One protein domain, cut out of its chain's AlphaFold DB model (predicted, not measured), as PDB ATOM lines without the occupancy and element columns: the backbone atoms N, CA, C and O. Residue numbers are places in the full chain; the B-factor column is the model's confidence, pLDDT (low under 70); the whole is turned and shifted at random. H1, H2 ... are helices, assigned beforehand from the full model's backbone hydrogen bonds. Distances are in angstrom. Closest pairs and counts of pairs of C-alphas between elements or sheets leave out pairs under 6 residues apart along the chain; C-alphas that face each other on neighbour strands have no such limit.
ATOM      1  N   GLU A  39      51.711   3.872  -9.807       80.00
ATOM      2  CA  GLU A  39      51.906   5.017  -8.914       80.00
ATOM      3  C   GLU A  39      50.885   5.014  -7.770       80.00
ATOM      4  O   GLU A  39      51.250   5.217  -6.611       80.00
ATOM      5  N   ALA A  40      49.610   4.736  -8.063       81.12
ATOM      6  CA  ALA A  40      48.568   4.662  -7.041       81.12
ATOM      7  C   ALA A  40      48.831   3.518  -6.049       81.12
ATOM      8  O   ALA A  40      48.633   3.682  -4.842       81.12
ATOM      9  N   ARG A  41      49.338   2.378  -6.537       81.62
ATOM     10  CA  ARG A  41      49.752   1.245  -5.695       81.62
ATOM     11  C   ARG A  41      50.897   1.626  -4.755       81.62
ATOM     12  O   ARG A  41      50.785   1.369  -3.559       81.62
ATOM     13  N   HIS A  42      51.927   2.311  -5.258       77.12
ATOM     14  CA  HIS A  42      53.060   2.763  -4.440       77.12
ATOM     15  C   HIS A  42      52.641   3.725  -3.322       77.12
ATOM     16  O   HIS A  42      53.124   3.612  -2.196       77.12
ATOM     17  N   VAL A  43      51.724   4.658  -3.599       78.19
ATOM     18  CA  VAL A  43      51.234   5.609  -2.584       78.19
ATOM     19  C   VAL A  43      50.472   4.887  -1.472       78.19
ATOM     20  O   VAL A  43      50.675   5.181  -0.293       78.19
ATOM     21  N   ILE A  44      49.620   3.922  -1.830       76.69
ATOM     22  CA  ILE A  44      48.862   3.121  -0.858       76.69
ATOM     23  C   ILE A  44      49.811   2.265  -0.014       76.69
ATOM     24  O   ILE A  44      49.676   2.226   1.210       76.69
ATOM     25  N   GLU A  45      50.791   1.622  -0.646       70.38
ATOM     26  CA  GLU A  45      51.769   0.779   0.036       70.38
ATOM     27  C   GLU A  45      52.587   1.591   1.052       70.38
ATOM     28  O   GLU A  45      52.669   1.216   2.224       70.38
ATOM     29  N   PHE A  46      53.066   2.776   0.662       65.25
ATOM     30  CA  PHE A  46      53.815   3.669   1.547       65.25
ATOM     31  C   PHE A  46      52.961   4.218   2.702       65.25
ATOM     32  O   PHE A  46      53.420   4.285   3.846       65.25
ATOM     33  N   ALA A  47      51.695   4.558   2.438       66.25
ATOM     34  CA  ALA A  47      50.751   4.987   3.470       66.25
ATOM     35  C   ALA A  47      50.414   3.856   4.460       66.25
ATOM     36  O   ALA A  47      50.156   4.105   5.638       66.25
ATOM     37  N   SER A  48      50.434   2.607   3.990       62.78
ATOM     38  CA  SER A  48      50.145   1.421   4.798       62.78
ATOM     39  C   SER A  48      51.348   0.891   5.588       62.78
ATOM     40  O   SER A  48      51.157   0.116   6.521       62.78
ATOM     41  N   ALA A  49      52.572   1.331   5.272       58.22
ATOM     42  CA  ALA A  49      53.818   0.858   5.882       58.22
ATOM     43  C   ALA A  49      54.138   1.462   7.270       58.22
ATOM     44  O   ALA A  49      55.054   0.999   7.949       58.22
ATOM     45  N   THR A  50      53.363   2.442   7.754       64.62
ATOM     46  CA  THR A  50      53.563   3.085   9.073       64.62
ATOM     47  C   THR A  50      52.447   2.868  10.126       64.62
ATOM     48  O   THR A  50      52.191   3.770  10.933       64.62
ATOM     49  N   PRO A  51      51.787   1.690  10.253       67.31
ATOM     50  CA  PRO A  51      50.681   1.531  11.206       67.31
ATOM     51  C   PRO A  51      51.138   1.650  12.665       67.31
ATOM     52  O   PRO A  51      50.449   2.256  13.485       67.31
ATOM     53  N   ASN A  52      52.320   1.109  12.983       73.12
ATOM     54  CA  ASN A  52      52.857   1.115  14.345       73.12
ATOM     55  C   ASN A  52      53.216   2.528  14.818       73.12
ATOM     56  O   ASN A  52      52.928   2.881  15.958       73.12
ATOM     57  N   GLN A  53      53.779   3.358  13.936       77.50
ATOM     58  CA  GLN A  53      54.091   4.754  14.261       77.50
ATOM     59  C   GLN A  53      52.810   5.564  14.464       77.50
ATOM     60  O   GLN A  53      52.701   6.319  15.428       77.50
ATOM     61  N   ARG A  54      51.789   5.345  13.624       83.25
ATOM     62  CA  ARG A  54      50.480   5.983  13.803       83.25
ATOM     63  C   ARG A  54      49.850   5.623  15.149       83.25
ATOM     64  O   ARG A  54      49.326   6.506  15.818       83.25
ATOM     65  N   ALA A  55      49.884   4.350  15.544       87.62
ATOM     66  CA  ALA A  55      49.320   3.913  16.819       87.62
ATOM     67  C   ALA A  55      50.002   4.598  18.015       87.62
ATOM     68  O   ALA A  55      49.313   5.072  18.917       87.62
ATOM     69  N   GLN A  56      51.333   4.716  17.984       86.62
ATOM     70  CA  GLN A  56      52.111   5.409  19.017       86.62
ATOM     71  C   GLN A  56      51.765   6.901  19.095       86.62
ATOM     72  O   GLN A  56      51.459   7.397  20.176       86.62
ATOM     73  N   LEU A  57      51.723   7.596  17.953       88.50
ATOM     74  CA  LEU A  57      51.380   9.023  17.890       88.50
ATOM     75  C   LEU A  57      49.951   9.304  18.382       88.50
ATOM     76  O   LEU A  57      49.704  10.307  19.048       88.50
ATOM     77  N   VAL A  58      48.999   8.420  18.067       90.50
ATOM     78  CA  VAL A  58      47.614   8.541  18.548       90.50
ATOM     79  C   VAL A  58      47.541   8.358  20.062       90.50
ATOM     80  O   VAL A  58      46.802   9.086  20.722       90.50
ATOM     81  N   GLU A  59      48.284   7.403  20.615       93.31
ATOM     82  CA  GLU A  59      48.289   7.159  22.056       93.31
ATOM     83  C   GLU A  59      48.937   8.315  22.828       93.31
ATOM     84  O   GLU A  59      48.370   8.790  23.812       93.31
ATOM     85  N   GLU A  60      50.052   8.855  22.331       92.81
ATOM     86  CA  GLU A  60      50.670  10.066  22.881       92.81
ATOM     87  C   GLU A  60      49.699  11.258  22.846       92.81
ATOM     88  O   GLU A  60      49.515  11.960  23.844       92.81
ATOM     89  N   LEU A  61      49.013  11.464  21.717       93.31
ATOM     90  CA  LEU A  61      48.026  12.534  21.588       93.31
ATOM     91  C   LEU A  61      46.883  12.374  22.598       93.31
ATOM     92  O   LEU A  61      46.474  13.356  23.216       93.31
ATOM     93  N   ARG A  62      46.383  11.150  22.810       94.56
ATOM     94  CA  ARG A  62      45.346  10.872  23.818       94.56
ATOM     95  C   ARG A  62      45.802  11.226  25.222       94.56
ATOM     96  O   ARG A  62      45.029  11.835  25.960       94.56
ATOM     97  N   GLN A  63      47.038  10.882  25.582       96.12
ATOM     98  CA  GLN A  63      47.598  11.231  26.886       96.12
ATOM     99  C   GLN A  63      47.653  12.750  27.072       96.12
ATOM    100  O   GLN A  63      47.183  13.252  28.090       96.12
ATOM    101  N   ARG A  64      48.121  13.485  26.057       94.94
ATOM    102  CA  ARG A  64      48.191  14.957  26.079       94.94
ATOM    103  C   ARG A  64      46.818  15.630  26.125       94.94
ATOM    104  O   ARG A  64      46.664  16.689  26.728       94.94
ATOM    105  N   VAL A  65      45.806  15.030  25.497       94.25
ATOM    106  CA  VAL A  65      44.407  15.479  25.618       94.25
ATOM    107  C   VAL A  65      43.893  15.235  27.037       94.25
ATOM    108  O   VAL A  65      43.307  16.137  27.632       94.25
ATOM    109  N   GLY A  66      44.141  14.048  27.600       92.12
ATOM    110  CA  GLY A  66      43.720  13.689  28.956       92.12
ATOM    111  C   GLY A  66      44.388  14.527  30.052       92.12
ATOM    112  O   GLY A  66      43.736  14.852  31.042       92.12
ATOM    113  N   SER A  67      45.653  14.918  29.866       95.25
ATOM    114  CA  SER A  67      46.383  15.808  30.780       95.25
ATOM    115  C   SER A  67      46.015  17.290  30.622       95.25
ATOM    116  O   SER A  67      46.369  18.104  31.473       95.25
ATOM    117  N   GLY A  68      45.303  17.659  29.551       92.56
ATOM    118  CA  GLY A  68      44.967  19.048  29.224       92.56
ATOM    119  C   GLY A  68      46.117  19.856  28.606       92.56
ATOM    120  O   GLY A  68      45.969  21.060  28.384       92.56
ATOM    121  N   GLU A  69      47.247  19.213  28.306       93.81
ATOM    122  CA  GLU A  69      48.411  19.821  27.642       93.81
ATOM    123  C   GLU A  69      48.196  20.023  26.137       93.81
ATOM    124  O   GLU A  69      48.887  20.821  25.502       93.81
ATOM    125  N   TYR A  70      47.240  19.306  25.545       92.75
ATOM    126  CA  TYR A  70      46.820  19.526  24.168       92.75
ATOM    127  C   TYR A  70      45.624  20.476  24.104       92.75
ATOM    128  O   TYR A  70      44.550  20.184  24.633       92.75
ATOM    129  N   ARG A  71      45.790  21.590  23.386       92.00
ATOM    130  CA  ARG A  71      44.701  22.505  23.034       92.00
ATOM    131  C   ARG A  71      44.598  22.608  21.516       92.00
ATOM    132  O   ARG A  71      45.560  23.058  20.897       92.00
ATOM    133  N   PRO A  72      43.473  22.192  20.909       90.12
ATOM    134  CA  PRO A  72      43.259  22.417  19.491       90.12
ATOM    135  C   PRO A  72      43.149  23.920  19.219       90.12
ATOM    136  O   PRO A  72      42.443  24.638  19.927       90.12
ATOM    137  N   ASP A  73      43.853  24.379  18.191       94.06
ATOM    138  CA  ASP A  73      43.772  25.750  17.702       94.06
ATOM    139  C   ASP A  73      42.612  25.864  16.706       94.06
ATOM    140  O   ASP A  73      42.621  25.244  15.640       94.06
ATOM    141  N   ALA A  74      41.594  26.640  17.074       91.44
ATOM    142  CA  ALA A  74      40.394  26.813  16.270       91.44
ATOM    143  C   ALA A  74      40.672  27.522  14.935       91.44
ATOM    144  O   ALA A  74      40.050  27.168  13.932       91.44
ATOM    145  N   GLU A  75      41.612  28.473  14.897       91.94
ATOM    146  CA  GLU A  75      41.963  29.185  13.662       91.94
ATOM    147  C   GLU A  75      42.699  28.255  12.703       91.94
ATOM    148  O   GLU A  75      42.344  28.158  11.527       91.94
ATOM    149  N   ALA A  76      43.666  27.489  13.215       90.00
ATOM    150  CA  ALA A  76      44.367  26.486  12.419       90.00
ATOM    151  C   ALA A  76      43.412  25.413  11.869       90.00
ATOM    152  O   ALA A  76      43.539  25.005  10.712       90.00
ATOM    153  N   VAL A  77      42.437  24.971  12.672       90.19
ATOM    154  CA  VAL A  77      41.410  24.007  12.245       90.19
ATOM    155  C   VAL A  77      40.513  24.600  11.158       90.19
ATOM    156  O   VAL A  77      40.274  23.934  10.150       90.19
ATOM    157  N   ALA A  78      40.052  25.842  11.320       89.69
ATOM    158  CA  ALA A  78      39.226  26.524  10.326       89.69
ATOM    159  C   ALA A  78      39.969  26.710   8.994       89.69
ATOM    160  O   ALA A  78      39.432  26.364   7.942       89.69
ATOM    161  N   ASN A  79      41.224  27.166   9.038       92.06
ATOM    162  CA  ASN A  79      42.057  27.332   7.845       92.06
ATOM    163  C   ASN A  79      42.250  26.000   7.104       92.06
ATOM    164  O   ASN A  79      42.034  25.928   5.896       92.06
ATOM    165  N   ARG A  80      42.550  24.917   7.834       89.81
ATOM    166  CA  ARG A  80      42.668  23.567   7.257       89.81
ATOM    167  C   ARG A  80      41.370  23.063   6.629       89.81
ATOM    168  O   ARG A  80      41.424  22.408   5.593       89.81
ATOM    169  N   LEU A  81      40.225  23.335   7.252       90.62
ATOM    170  CA  LEU A  81      38.908  22.966   6.721       90.62
ATOM    171  C   LEU A  81      38.626  23.673   5.394       90.62
ATOM    172  O   LEU A  81      38.171  23.031   4.453       90.62
ATOM    173  N   VAL A  82      38.938  24.966   5.300       91.06
ATOM    174  CA  VAL A  82      38.776  25.744   4.064       91.06
ATOM    175  C   VAL A  82      39.708  25.227   2.963       91.06
ATOM    176  O   VAL A  82      39.261  24.998   1.841       91.06
ATOM    177  N   GLU A  83      40.980  24.968   3.279       88.38
ATOM    178  CA  GLU A  83      41.959  24.419   2.324       88.38
ATOM    179  C   GLU A  83      41.568  23.041   1.772       88.38
ATOM    180  O   GLU A  83      41.883  22.717   0.628       88.38
ATOM    181  N   GLN A  84      40.888  22.218   2.573       84.56
ATOM    182  CA  GLN A  84      40.459  20.870   2.183       84.56
ATOM    183  C   GLN A  84      39.111  20.840   1.450       84.56
ATOM    184  O   GLN A  84      38.611  19.754   1.156       84.56
ATOM    185  N   GLY A  85      38.537  22.002   1.128       69.19
ATOM    186  CA  GLY A  85      37.237  22.083   0.465       69.19
ATOM    187  C   GLY A  85      36.084  21.743   1.404       69.19
ATOM    188  O   GLY A  85      35.177  21.006   1.021       69.19
TER     189      GLY A  85
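This is residues 39 to 85 of the 87 residues of the protein "Negative regulator of flagellin synthesis" of Dehalococcoidia bacterium (UniProt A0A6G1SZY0). The longest helix, H2, makes the base of an open, flat frame: H1 slopes away from its first end, and at its other end the link of residues 67 to 73 leads away to H3, which turns back toward the side of H1. The space between the three helices is empty. The printed part has 47 residues with three named helices, H1, H2 and H3 in chain order, and no named strand; the class is all helix. It is extended, with a radius of gyration of the C-alphas of 15.0 A and spans of 39 by 29 by 8 A.

H2, residues 51 to 66, touches no helix. H1, residues 39 to 48, and H2 meet only through their tight link. H3, residues 74 to 83, is apart from H2 and from H1. In H1, H2 and H3 every O i to N i+4 pair is within hydrogen-bond range.

H2 is 22.6 A long, from C-alpha 51 at (50.681, 1.531, 11.206) to C-alpha 66. H1, 14.3 A, begins at (51.906, 5.017, -8.914). H3, 14.2 A, ends at (41.959, 24.419, 2.324).

The C-alphas farthest apart, of Glu 39 and Ser 67, are 41.5 A apart. The printed part has no cut and no long link. Residues 46 to 51 and 85 have pLDDT under 70.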